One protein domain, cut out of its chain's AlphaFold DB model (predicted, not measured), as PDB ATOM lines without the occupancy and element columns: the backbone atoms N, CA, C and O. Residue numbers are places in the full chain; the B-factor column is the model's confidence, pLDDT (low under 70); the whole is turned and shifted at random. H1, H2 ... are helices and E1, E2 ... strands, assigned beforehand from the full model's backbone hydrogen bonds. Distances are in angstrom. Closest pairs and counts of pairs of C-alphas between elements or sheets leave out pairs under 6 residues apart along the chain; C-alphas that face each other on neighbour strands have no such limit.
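Overview. This is residues 109 to 200 of the 203 residues of an uncharacterized protein of Lentisphaerae bacterium (UniProt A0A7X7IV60). What is the main picture? A long, twisted ribbon of two antiparallel strands, E2 and E3, widens at one end with E1 and E4 into a four-stranded sheet, and H2 lies beyond the other end. A separate two-stranded hairpin, E5 and E6, slants past the ribbon, loosely joined to it, with H3 leading back beside E3, while residues 109 to 114 stick out. What are the make-up and size? The printed part has 92 residues, with three named helices and six named strands in the order H1 E1 E2 H2 E3 E4 E5 E6 H3, mixed in class; the sheets run E1 E2 E3 E4 and E5 E6, both antiparallel. It is loose, with a radius of gyration of the C-alphas of 17.5 A, and flat, spanning 56 by 33 by 17 A.

Along the chain. Where do the first elements lie? H1 is residues 109 to 112, from C-alpha 109 at (-65.009, 347.784, 703.224). E1 is residues 117 to 119, E2 is 125 to 134, 29.8 A long, and H2 is 139 to 148, 14.3 A long. What follows? E3 is residues 153 to 165, 37.6 A long, starting at C-alpha 153 (-80.929, 332.554, 688.319), and E4 is 168 to 173, 16.1 A. E5 is residues 177 to 183, 19.4 A, E6 is 189 to 196, 20.1 A, and H3 is 197 to 200, ending at C-alpha 200 (-70.561, 326.095, 692.005).

Arrangement. How is the larger sheet joined? E1 and E2 are a hairpin at 171 degrees, with N 118 and O 126 2.9 A apart, within hydrogen-bond range. E2 and E3 are antiparallel at 162 degrees, with N 127 and O 160 at 2.8 A. E3 and E4 are a hairpin at 140 degrees, with N 161 and O 172 at 2.8 A. How does the second hairpin stand? E5 and E6 are antiparallel at 167 degrees, with N 180 and O 193 at 2.8 A. E5 is apart from E2, and its closest C-alpha to E3 is that of Gly 178, 7.8 A from that of Cys 157. Where are the helices? H3 is on the larger sheet at the sheet's level, with a height over the sheet of 2.6 A, and the closest C-alphas of E3 and H3, Thr 156 and Leu 200, are 4.9 A apart. H1 and H2 are not on that sheet. In H2 every O i to N i+4 pair is within hydrogen-bond range, while H1 and H3 are too short for such a pair.

Size, cuts and confidence. How far does it reach? The two C-alphas farthest apart, those of Arg 147 and Gly 166, are 56.1 A apart. Is it continuous? The printed part has no cut, and each link between named elements is tight. Where is confidence low? The mean pLDDT of the printed part is 75.8, and residues 109 to 114, 143 to 147, 186 to 188 and 191 are under 70.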
ATOM      1  N   GLU A 109     -66.465 347.909 703.275       69.06
ATOM      2  CA  GLU A 109     -65.009 347.784 703.224       69.06
ATOM      3  C   GLU A 109     -64.572 346.447 702.620       69.06
ATOM      4  O   GLU A 109     -63.691 346.429 701.766       69.06
ATOM      5  N   GLU A 110     -65.217 345.337 702.988       66.56
ATOM      6  CA  GLU A 110     -64.945 344.015 702.406       66.56
ATOM      7  C   GLU A 110     -65.318 343.952 700.922       66.56
ATOM      8  O   GLU A 110     -64.597 343.344 700.131       66.56
ATOM      9  N   ILE A 111     -66.411 344.611 700.522       69.44
ATOM     10  CA  ILE A 111     -66.799 344.739 699.110       69.44
ATOM     11  C   ILE A 111     -65.770 345.589 698.354       69.44
ATOM     12  O   ILE A 111     -65.352 345.211 697.263       69.44
ATOM     13  N   ALA A 112     -65.328 346.713 698.924       67.00
ATOM     14  CA  ALA A 112     -64.313 347.572 698.313       67.00
ATOM     15  C   ALA A 112     -62.931 346.897 698.244       67.00
ATOM     16  O   ALA A 112     -62.167 347.131 697.309       67.00
ATOM     17  N   ALA A 113     -62.617 346.043 699.218       69.88
ATOM     18  CA  ALA A 113     -61.392 345.254 699.272       69.88
ATOM     19  C   ALA A 113     -61.460 343.967 698.435       69.88
ATOM     20  O   ALA A 113     -60.458 343.252 698.346       69.88
ATOM     21  N   PHE A 114     -62.607 343.656 697.825       68.38
ATOM     22  CA  PHE A 114     -62.775 342.455 697.024       68.38
ATOM     23  C   PHE A 114     -61.859 342.488 695.798       68.38
ATOM     24  O   PHE A 114     -61.927 343.385 694.958       68.38
ATOM     25  N   LYS A 115     -61.004 341.471 695.685       73.00
ATOM     26  CA  LYS A 115     -60.090 341.287 694.559       73.00
ATOM     27  C   LYS A 115     -60.396 339.971 693.864       73.00
ATOM     28  O   LYS A 115     -60.556 338.940 694.513       73.00
ATOM     29  N   THR A 116     -60.447 340.008 692.537       74.12
ATOM     30  CA  THR A 116     -60.612 338.817 691.692       74.12
ATOM     31  C   THR A 116     -59.295 338.086 691.464       74.12
ATOM     32  O   THR A 116     -59.302 336.922 691.073       74.12
ATOM     33  N   ASP A 117     -58.161 338.729 691.735       79.06
ATOM     34  CA  ASP A 117     -56.853 338.101 691.724       79.06
ATOM     35  C   ASP A 117     -56.057 338.401 692.998       79.06
ATOM     36  O   ASP A 117     -56.071 339.504 693.545       79.06
ATOM     37  N   PHE A 118     -55.361 337.378 693.476       82.12
ATOM     38  CA  PHE A 118     -54.448 337.465 694.603       82.12
ATOM     39  C   PHE A 118     -53.137 336.790 694.222       82.12
ATOM     40  O   PHE A 118     -53.137 335.679 693.700       82.12
ATOM     41  N   THR A 119     -52.016 337.460 694.458       82.81
ATOM     42  CA  THR A 119     -50.694 336.896 694.177       82.81
ATOM     43  C   THR A 119     -49.980 336.653 695.492       82.81
ATOM     44  O   THR A 119     -49.727 337.592 696.244       82.81
ATOM     45  N   ASP A 120     -49.663 335.392 695.759       79.38
ATOM     46  CA  ASP A 120     -48.853 335.004 696.903       79.38
ATOM     47  C   ASP A 120     -47.378 335.380 696.686       79.38
ATOM     48  O   ASP A 120     -46.896 335.346 695.547       79.38
ATOM     49  N   PRO A 121     -46.614 335.631 697.766       76.88
ATOM     50  CA  PRO A 121     -45.167 335.863 697.699       76.88
ATOM     51  C   PRO A 121     -44.391 334.719 697.025       76.88
ATOM     52  O   PRO A 121     -43.320 334.935 696.470       76.88
ATOM     53  N   ASP A 122     -44.953 333.506 697.036       77.62
ATOM     54  CA  ASP A 122     -44.436 332.304 696.363       77.62
ATOM     55  C   ASP A 122     -44.596 332.340 694.820       77.62
ATOM     56  O   ASP A 122     -44.273 331.377 694.121       77.62
ATOM     57  N   GLY A 123     -45.147 333.424 694.259       75.25
ATOM     58  CA  GLY A 123     -45.417 333.570 692.823       75.25
ATOM     59  C   GLY A 123     -46.631 332.772 692.333       75.25
ATOM     60  O   GLY A 123     -46.842 332.632 691.126       75.25
ATOM     61  N   SER A 124     -47.431 332.230 693.254       81.88
ATOM     62  CA  SER A 124     -48.710 331.589 692.940       81.88
ATOM     63  C   SER A 124     -49.801 332.649 692.783       81.88
ATOM     64  O   SER A 124     -49.963 333.491 693.662       81.88
ATOM     65  N   ARG A 125     -50.581 332.590 691.702       84.31
ATOM     66  CA  ARG A 125     -51.709 333.498 691.470       84.31
ATOM     67  C   ARG A 125     -53.025 332.774 691.705       84.31
ATOM     68  O   ARG A 125     -53.312 331.787 691.046       84.31
ATOM     69  N   TYR A 126     -53.837 333.284 692.605       82.56
ATOM     70  CA  TYR A 126     -55.199 332.843 692.848       82.56
ATOM     71  C   TYR A 126     -56.130 333.725 692.030       82.56
ATOM     72  O   TYR A 126     -56.045 334.948 692.101       82.56
ATOM     73  N   VAL A 127     -56.984 333.107 691.226       82.69
ATOM     74  CA  VAL A 127     -57.955 333.787 690.372       82.69
ATOM     75  C   VAL A 127     -59.338 333.336 690.799       82.69
ATOM     76  O   VAL A 127     -59.662 332.153 690.732       82.69
ATOM     77  N   PHE A 128     -60.146 334.278 691.262       82.69
ATOM     78  CA  PHE A 128     -61.542 334.058 691.585       82.69
ATOM     79  C   PHE A 128     -62.410 334.499 690.409       82.69
ATOM     80  O   PHE A 128     -62.417 335.668 690.016       82.69
ATOM     81  N   TYR A 129     -63.157 333.551 689.857       80.19
ATOM     82  CA  TYR A 129     -64.141 333.791 688.816       80.19
ATOM     83  C   TYR A 129     -65.539 333.620 689.399       80.19
ATOM     84  O   TYR A 129     -65.837 332.608 690.029       80.19
ATOM     85  N   SER A 130     -66.422 334.585 689.154       81.62
ATOM     86  CA  SER A 130     -67.839 334.485 689.499       81.62
ATOM     87  C   SER A 130     -68.705 335.025 688.374       81.62
ATOM     88  O   SER A 130     -68.399 336.070 687.802       81.62
ATOM     89  N   SER A 131     -69.810 334.342 688.091       79.62
ATOM     90  CA  SER A 131     -70.816 334.770 687.125       79.62
ATOM     91  C   SER A 131     -72.214 334.596 687.706       79.62
ATOM     92  O   SER A 131     -72.511 333.607 688.385       79.62
ATOM     93  N   PHE A 132     -73.063 335.581 687.432       80.12
ATOM     94  CA  PHE A 132     -74.465 335.624 687.817       80.12
ATOM     95  C   PHE A 132     -75.293 335.896 686.566       80.12
ATOM     96  O   PHE A 132     -75.052 336.873 685.857       80.12
ATOM     97  N   GLY A 133     -76.272 335.043 686.284       74.56
ATOM     98  CA  GLY A 133     -77.125 335.225 685.117       74.56
ATOM     99  C   GLY A 133     -78.433 334.451 685.206       74.56
ATOM    100  O   GLY A 133     -78.585 333.582 686.069       74.56
ATOM    101  N   PRO A 134     -79.394 334.746 684.318       71.44
ATOM    102  CA  PRO A 134     -80.630 333.985 684.244       71.44
ATOM    103  C   PRO A 134     -80.309 332.520 683.947       71.44
ATOM    104  O   PRO A 134     -79.451 332.199 683.118       71.44
ATOM    105  N   GLN A 135     -80.996 331.612 684.634       77.44
ATOM    106  CA  GLN A 135     -80.862 330.198 684.323       77.44
ATOM    107  C   GLN A 135     -81.392 329.954 682.903       77.44
ATOM    108  O   GLN A 135     -82.439 330.478 682.523       77.44
ATOM    109  N   ARG A 136     -80.678 329.154 682.101       72.81
ATOM    110  CA  ARG A 136     -81.215 328.677 680.822       72.81
ATOM    111  C   ARG A 136     -82.401 327.763 681.118       72.81
ATOM    112  O   ARG A 136     -82.211 326.673 681.646       72.81
ATOM    113  N   LEU A 137     -83.601 328.240 680.807       73.44
ATOM    114  CA  LEU A 137     -84.866 327.571 681.100       73.44
ATOM    115  C   LEU A 137     -85.532 327.128 679.804       73.44
ATOM    116  O   LEU A 137     -85.535 327.860 678.807       73.44
ATOM    117  N   THR A 138     -86.158 325.958 679.830       77.69
ATOM    118  CA  THR A 138     -87.014 325.519 678.726       77.69
ATOM    119  C   THR A 138     -88.265 326.406 678.628       77.69
ATOM    120  O   THR A 138     -88.658 327.038 679.613       77.69
ATOM    121  N   PRO A 139     -88.959 326.453 677.476       76.19
ATOM    122  CA  PRO A 139     -90.158 327.288 677.309       76.19
ATOM    123  C   PRO A 139     -91.265 327.018 678.351       76.19
ATOM    124  O   PRO A 139     -91.979 327.928 678.783       76.19
ATOM    125  N   LYS A 140     -91.384 325.763 678.805       75.44
ATOM    126  CA  LYS A 140     -92.347 325.329 679.832       75.44
ATOM    127  C   LYS A 140     -91.989 325.867 681.222       75.44
ATOM    128  O   LYS A 140     -92.871 326.280 681.980       75.44
ATOM    129  N   GLU A 141     -90.702 325.893 681.549       74.06
ATOM    130  CA  GLU A 141     -90.192 326.443 682.807       74.06
ATOM    131  C   GLU A 141     -90.255 327.971 682.814       74.06
ATOM    132  O   GLU A 141     -90.667 328.543 683.818       74.06
ATOM    133  N   GLN A 142     -89.968 328.629 681.686       70.25
ATOM    134  CA  GLN A 142     -90.139 330.081 681.537       70.25
ATOM    135  C   GLN A 142     -91.595 330.506 681.768       70.25
ATOM    136  O   GLN A 142     -91.860 331.432 682.531       70.25
ATOM    137  N   SER A 143     -92.552 329.777 681.186       65.00
ATOM    138  CA  SER A 143     -93.987 330.033 681.390       65.00
ATOM    139  C   SER A 143     -94.413 329.854 682.854       65.00
ATOM    140  O   SER A 143     -95.271 330.578 683.359       65.00
ATOM    141  N   SER A 144     -93.800 328.901 683.557       67.12
ATOM    142  CA  SER A 144     -94.064 328.646 684.978       67.12
ATOM    143  C   SER A 144     -93.417 329.703 685.880       67.12
ATOM    144  O   SER A 144     -94.044 330.168 686.830       67.12
ATOM    145  N   ALA A 145     -92.196 330.135 685.560       66.88
ATOM    146  CA  ALA A 145     -91.495 331.232 686.225       66.88
ATOM    147  C   ALA A 145     -92.266 332.554 686.091       66.88
ATOM    148  O   ALA A 145     -92.483 333.245 687.084       66.88
ATOM    149  N   PHE A 146     -92.782 332.849 684.893       67.12
ATOM    150  CA  PHE A 146     -93.607 334.032 684.644       67.12
ATOM    151  C   PHE A 146     -94.925 333.993 685.431       67.12
ATOM    152  O   PHE A 146     -95.292 334.976 686.066       67.12
ATOM    153  N   ARG A 147     -95.607 332.838 685.475       69.62
ATOM    154  CA  ARG A 147     -96.838 332.666 686.274       69.62
ATOM    155  C   ARG A 147     -96.618 332.773 687.781       69.62
ATOM    156  O   ARG A 147     -97.528 333.175 688.493       69.62
ATOM    157  N   THR A 148     -95.453 332.364 688.274       71.62
ATOM    158  CA  THR A 148     -95.144 332.354 689.713       71.62
ATOM    159  C   THR A 148     -94.431 333.619 690.187       71.62
ATOM    160  O   THR A 148     -94.253 333.784 691.393       71.62
ATOM    161  N   GLY A 149     -94.003 334.492 689.267       71.50
ATOM    162  CA  GLY A 149     -93.220 335.694 689.567       71.50
ATOM    163  C   GLY A 149     -91.813 335.406 690.106       71.50
ATOM    164  O   GLY A 149     -91.149 336.312 690.601       71.50
ATOM    165  N   LYS A 150     -91.344 334.152 690.044       70.75
ATOM    166  CA  LYS A 150     -90.017 333.745 690.521       70.75
ATOM    167  C   LYS A 150     -89.087 333.590 689.330       70.75
ATOM    168  O   LYS A 150     -89.303 332.707 688.507       70.75
ATOM    169  N   ILE A 151     -88.048 334.417 689.262       71.06
ATOM    170  CA  ILE A 151     -87.050 334.379 688.188       71.06
ATOM    171  C   ILE A 151     -85.899 333.457 688.619       71.06
ATOM    172  O   ILE A 151     -85.186 333.789 689.570       71.06
ATOM    173  N   PRO A 152     -85.695 332.301 687.961       75.62
ATOM    174  CA  PRO A 152     -84.578 331.420 688.269       75.62
ATOM    175  C   PRO A 152     -83.271 332.039 687.773       75.62
ATOM    176  O   PRO A 152     -83.147 332.422 686.606       75.62
ATOM    177  N   PHE A 153     -82.275 332.100 688.647       76.62
ATOM    178  CA  PHE A 153     -80.929 332.554 688.319       76.62
ATOM    179  C   PHE A 153     -79.917 331.446 688.603       76.62
ATOM    180  O   PHE A 153     -80.125 330.588 689.464       76.62
ATOM    181  N   ARG A 154     -78.804 331.467 687.873       78.44
ATOM    182  CA  ARG A 154     -77.648 330.602 688.096       78.44
ATOM    183  C   ARG A 154     -76.499 331.446 688.627       78.44
ATOM    184  O   ARG A 154     -76.172 332.487 688.062       78.44
ATOM    185  N   VAL A 155     -75.875 330.944 689.684       80.38
ATOM    186  CA  VAL A 155     -74.601 331.446 690.199       80.38
ATOM    187  C   VAL A 155     -73.548 330.392 689.901       80.38
ATOM    188  O   VAL A 155     -73.739 329.226 690.250       80.38
ATOM    189  N   THR A 156     -72.458 330.783 689.251       78.81
ATOM    190  CA  THR A 156     -71.267 329.940 689.098       78.81
ATOM    191  C   THR A 156     -70.071 330.662 689.673       78.81
ATOM    192  O   THR A 156     -69.900 331.851 689.408       78.81
ATOM    193  N   CYS A 157     -69.224 329.957 690.410       78.94
ATOM    194  CA  CYS A 157     -67.953 330.501 690.853       78.94
ATOM    195  C   CYS A 157     -66.869 329.427 690.904       78.94
ATOM    196  O   CYS A 157     -67.148 328.286 691.269       78.94
ATOM    197  N   SER A 158     -65.638 329.809 690.582       79.38
ATOM    198  CA  SER A 158     -64.442 328.988 690.751       79.38
ATOM    199  C   SER A 158     -63.328 329.809 691.390       79.38
ATOM    200  O   SER A 158     -63.271 331.033 691.259       79.38
ATOM    201  N   LEU A 159     -62.452 329.121 692.117       82.81
ATOM    202  CA  LEU A 159     -61.216 329.682 692.639       82.81
ATOM    203  C   LEU A 159     -60.073 328.826 692.111       82.81
ATOM    204  O   LEU A 159     -59.982 327.651 692.449       82.81
ATOM    205  N   ASP A 160     -59.209 329.405 691.295       82.94
ATOM    206  CA  ASP A 160     -58.160 328.685 690.586       82.94
ATOM    207  C   ASP A 160     -56.785 329.172 691.037       82.94
ATOM    208  O   ASP A 160     -56.482 330.363 690.986       82.94
ATOM    209  N   LYS A 161     -55.933 328.247 691.484       84.62
ATOM    210  CA  LYS A 161     -54.524 328.514 691.772       84.62
ATOM    211  C   LYS A 161     -53.701 328.253 690.518       84.62
ATOM    212  O   LYS A 161     -53.511 327.112 690.102       84.62
ATOM    213  N   VAL A 162     -53.164 329.318 689.949       86.00
ATOM    214  CA  VAL A 162     -52.335 329.325 688.749       86.00
ATOM    215  C   VAL A 162     -50.868 329.496 689.140       86.00
ATOM    216  O   VAL A 162     -50.493 330.470 689.793       86.00
ATOM    217  N   LYS A 163     -50.014 328.560 688.721       84.25
ATOM    218  CA  LYS A 163     -48.557 328.632 688.901       84.25
ATOM    219  C   LYS A 163     -47.839 328.259 687.609       84.25
ATOM    220  O   LYS A 163     -48.220 327.318 686.913       84.25
ATOM    221  N   MET A 164     -46.771 328.985 687.292       78.56
ATOM    222  CA  MET A 164     -45.865 328.626 686.201       78.56
ATOM    223  C   MET A 164     -44.906 327.537 686.688       78.56
ATOM    224  O   MET A 164     -44.109 327.773 687.592       78.56
ATOM    225  N   ILE A 165     -44.982 326.339 686.104       77.00
ATOM    226  CA  ILE A 165     -44.101 325.210 686.435       77.00
ATOM    227  C   ILE A 165     -43.449 324.725 685.139       77.00
ATOM    228  O   ILE A 165     -44.128 324.218 684.245       77.00
ATOM    229  N   GLY A 166     -42.130 324.910 685.015       74.75
ATOM    230  CA  GLY A 166     -41.359 324.458 683.848       74.75
ATOM    231  C   GLY A 166     -41.789 325.096 682.520       74.75
ATOM    232  O   GLY A 166     -41.882 324.404 681.512       74.75
ATOM    233  N   GLY A 167     -42.134 326.390 682.522       77.25
ATOM    234  CA  GLY A 167     -42.569 327.119 681.321       77.25
ATOM    235  C   GLY A 167     -44.011 326.844 680.874       77.25
ATOM    236  O   GLY A 167     -44.469 327.445 679.907       77.25
ATOM    237  N   LYS A 168     -44.753 325.977 681.578       77.25
ATOM    238  CA  LYS A 168     -46.185 325.740 681.346       77.25
ATOM    239  C   LYS A 168     -47.013 326.296 682.497       77.25
ATOM    240  O   LYS A 168     -46.669 326.130 683.668       77.25
ATOM    241  N   MET A 169     -48.132 326.922 682.151       76.94
ATOM    242  CA  MET A 169     -49.117 327.371 683.124       76.94
ATOM    243  C   MET A 169     -49.880 326.153 683.654       76.94
ATOM    244  O   MET A 169     -50.489 325.406 682.887       76.94
ATOM    245  N   ARG A 170     -49.813 325.917 684.964       81.56
ATOM    246  CA  ARG A 170     -50.608 324.902 685.659       81.56
ATOM    247  C   ARG A 170     -51.675 325.618 686.473       81.56
ATOM    248  O   ARG A 170     -51.335 326.452 687.305       81.56
ATOM    249  N   SER A 171     -52.938 325.293 686.213       81.25
ATOM    250  CA  SER A 171     -54.070 325.726 687.033       81.25
ATOM    251  C   SER A 171     -54.574 324.544 687.848       81.25
ATOM    252  O   SER A 171     -54.731 323.449 687.304       81.25
ATOM    253  N   VAL A 172     -54.799 324.759 689.139       82.94
ATOM    254  CA  VAL A 172     -55.448 323.809 690.041       82.94
ATOM    255  C   VAL A 172     -56.660 324.504 690.635       82.94
ATOM    256  O   VAL A 172     -56.516 325.498 691.348       82.94
ATOM    257  N   THR A 173     -57.850 323.984 690.348       81.12
ATOM    258  CA  THR A 173     -59.076 324.472 690.975       81.12
ATOM    259  C   THR A 173     -59.058 324.108 692.453       81.12
ATOM    260  O   THR A 173     -58.838 322.957 692.828       81.12
ATOM    261  N   MET A 174     -59.244 325.115 693.294       80.38
ATOM    262  CA  MET A 174     -59.216 324.992 694.740       80.38
ATOM    263  C   MET A 174     -60.565 324.499 695.254       80.38
ATOM    264  O   MET A 174     -61.628 324.965 694.841       80.38
ATOM    265  N   GLU A 175     -60.519 323.585 696.217       76.31
ATOM    266  CA  GLU A 175     -61.698 323.172 696.967       76.31
ATOM    267  C   GLU A 175     -61.973 324.160 698.106       76.31
ATOM    268  O   GLU A 175     -61.062 324.745 698.694       76.31
ATOM    269  N   GLY A 176     -63.248 324.364 698.435       76.50
ATOM    270  CA  GLY A 176     -63.622 325.294 699.491       76.50
ATOM    271  C   GLY A 176     -65.118 325.536 699.579       76.50
ATOM    272  O   GLY A 176     -65.929 324.809 699.005       76.50
ATOM    273  N   ASN A 177     -65.491 326.576 700.320       76.25
ATOM    274  CA  ASN A 177     -66.875 327.017 700.448       76.25
ATOM    275  C   ASN A 177     -67.005 328.440 699.905       76.25
ATOM    276  O   ASN A 177     -66.267 329.324 700.329       76.25
ATOM    277  N   GLY A 178     -67.962 328.646 699.006       73.62
ATOM    278  CA  GLY A 178     -68.431 329.963 698.605       73.62
ATOM    279  C   GLY A 178     -69.573 330.405 699.515       73.62
ATOM    280  O   GLY A 178     -70.515 329.647 699.771       73.62
ATOM    281  N   TYR A 179     -69.489 331.637 700.002       75.94
ATOM    282  CA  TYR A 179     -70.582 332.302 700.700       75.94
ATOM    283  C   TYR A 179     -71.252 333.252 699.715       75.94
ATOM    284  O   TYR A 179     -70.639 334.198 699.235       75.94
ATOM    285  N   ILE A 180     -72.501 332.962 699.376       77.69
ATOM    286  CA  ILE A 180     -73.309 333.769 698.469       77.69
ATOM    287  C   ILE A 180     -74.260 334.582 699.331       77.69
ATOM    288  O   ILE A 180     -74.989 334.018 700.146       77.69
ATOM    289  N   VAL A 181     -74.275 335.891 699.128       76.25
ATOM    290  CA  VAL A 181     -75.239 336.802 699.739       76.25
ATOM    291  C   VAL A 181     -75.854 337.620 698.611       76.25
ATOM    292  O   VAL A 181     -75.141 338.181 697.785       76.25
ATOM    293  N   VAL A 182     -77.180 337.645 698.550       75.31
ATOM    294  CA  VAL A 182     -77.961 338.440 697.603       75.31
ATOM    295  C   VAL A 182     -78.610 339.561 698.395       75.31
ATOM    296  O   VAL A 182     -79.278 339.292 699.396       75.31
ATOM    297  N   LEU A 183     -78.409 340.795 697.944       73.94
ATOM    298  CA  LEU A 183     -78.975 342.002 698.542       73.94
ATOM    299  C   LEU A 183     -80.116 342.539 697.662       73.94
ATOM    300  O   LEU A 183     -80.097 342.332 696.447       73.94
ATOM    301  N   ASN A 184     -81.107 343.209 698.256       72.62
ATOM    302  CA  ASN A 184     -82.059 344.046 697.512       72.62
ATOM    303  C   ASN A 184     -81.457 345.434 697.223       72.62
ATOM    304  O   ASN A 184     -80.343 345.748 697.641       72.62
ATOM    305  N   GLU A 185     -82.214 346.283 696.522       71.94
ATOM    306  CA  GLU A 185     -81.819 347.666 696.217       71.94
ATOM    307  C   GLU A 185     -81.608 348.523 697.479       71.94
ATOM    308  O   GLU A 185     -80.866 349.500 697.449       71.94
ATOM    309  N   GLN A 186     -82.223 348.141 698.599       68.62
ATOM    310  CA  GLN A 186     -82.095 348.779 699.908       68.62
ATOM    311  C   GLN A 186     -80.876 348.275 700.711       68.62
ATOM    312  O   GLN A 186     -80.627 348.767 701.810       68.62
ATOM    313  N   GLY A 187     -80.111 347.310 700.183       66.44
ATOM    314  CA  GLY A 187     -78.944 346.720 700.846       66.44
ATOM    315  C   GLY A 187     -79.269 345.643 701.888       66.44
ATOM    316  O   GLY A 187     -78.382 345.193 702.609       66.44
ATOM    317  N   GLU A 188     -80.521 345.197 701.981       69.31
ATOM    318  CA  GLU A 188     -80.942 344.117 702.874       69.31
ATOM    319  C   GLU A 188     -80.683 342.744 702.246       69.31
ATOM    320  O   GLU A 188     -80.913 342.529 701.055       69.31
ATOM    321  N   VAL A 189     -80.257 341.774 703.060       72.25
ATOM    322  CA  VAL A 189     -80.009 340.399 702.603       72.25
ATOM    323  C   VAL A 189     -81.317 339.691 702.276       72.25
ATOM    324  O   VAL A 189     -82.047 339.269 703.173       72.25
ATOM    325  N   VAL A 190     -81.570 339.471 700.986       71.06
ATOM    326  CA  VAL A 190     -82.751 338.736 700.520       71.06
ATOM    327  C   VAL A 190     -82.548 337.229 700.466       71.06
ATOM    328  O   VAL A 190     -83.496 336.460 700.625       71.06
ATOM    329  N   ALA A 191     -81.311 336.789 700.257       68.88
ATOM    330  CA  ALA A 191     -80.938 335.385 700.289       68.88
ATOM    331  C   ALA A 191     -79.476 335.261 700.694       68.88
ATOM    332  O   ALA A 191     -78.639 336.035 700.245       68.88
ATOM    333  N   SER A 192     -79.149 334.254 701.492       74.75
ATOM    334  CA  SER A 192     -77.764 333.849 701.662       74.75
ATOM    335  C   SER A 192     -77.636 332.340 701.498       74.75
ATOM    336  O   SER A 192     -78.586 331.571 701.662       74.75
ATOM    337  N   LYS A 193     -76.473 331.876 701.073       77.38
ATOM    338  CA  LYS A 193     -76.228 330.451 700.913       77.38
ATOM    339  C   LYS A 193     -74.750 330.173 701.047       77.38
ATOM    340  O   LYS A 193     -73.936 330.769 700.355       77.38
ATOM    341  N   ARG A 194     -74.417 329.219 701.908       79.38
ATOM    342  CA  ARG A 194     -73.106 328.579 701.893       79.38
ATOM    343  C   ARG A 194     -73.202 327.384 700.961       79.38
ATOM    344  O   ARG A 194     -74.068 326.534 701.157       79.38
ATOM    345  N   GLU A 195     -72.322 327.305 699.979       77.69
ATOM    346  CA  GLU A 195     -72.262 326.167 699.065       77.69
ATOM    347  C   GLU A 195     -70.801 325.819 698.767       77.69
ATOM    348  O   GLU A 195     -69.908 326.661 698.853       77.69
ATOM    349  N   ASN A 196     -70.537 324.551 698.469       78.06
ATOM    350  CA  ASN A 196     -69.189 324.100 698.144       78.06
ATOM    351  C   ASN A 196     -68.766 324.636 696.764       78.06
ATOM    352  O   ASN A 196     -69.551 324.563 695.816       78.06
ATOM    353  N   LEU A 197     -67.530 325.126 696.640       76.81
ATOM    354  CA  LEU A 197     -66.989 325.630 695.374       76.81
ATOM    355  C   LEU A 197     -67.046 324.570 694.269       76.81
ATOM    356  O   LEU A 197     -67.443 324.895 693.160       76.81
ATOM    357  N   ALA A 198     -66.809 323.292 694.574       74.31
ATOM    358  CA  ALA A 198     -66.918 322.204 693.599       74.31
ATOM    359  C   ALA A 198     -68.332 322.056 693.004       74.31
ATOM    360  O   ALA A 198     -68.480 321.606 691.872       74.31
ATOM    361  N   LYS A 199     -69.380 322.459 693.738       71.62
ATOM    362  CA  LYS A 199     -70.770 322.470 693.242       71.62
ATOM    363  C   LYS A 199     -71.127 323.735 692.465       71.62
ATOM    364  O   LYS A 199     -72.121 323.742 691.742       71.62
ATOM    365  N   LEU A 200     -70.371 324.809 692.670       71.94
ATOM    366  CA  LEU A 200     -70.561 326.095 692.005       71.94
ATOM    367  C   LEU A 200     -69.636 326.268 690.797       71.94
ATOM    368  O   LEU A 200     -69.870 327.169 689.988       71.94
TER     369      LEU A 200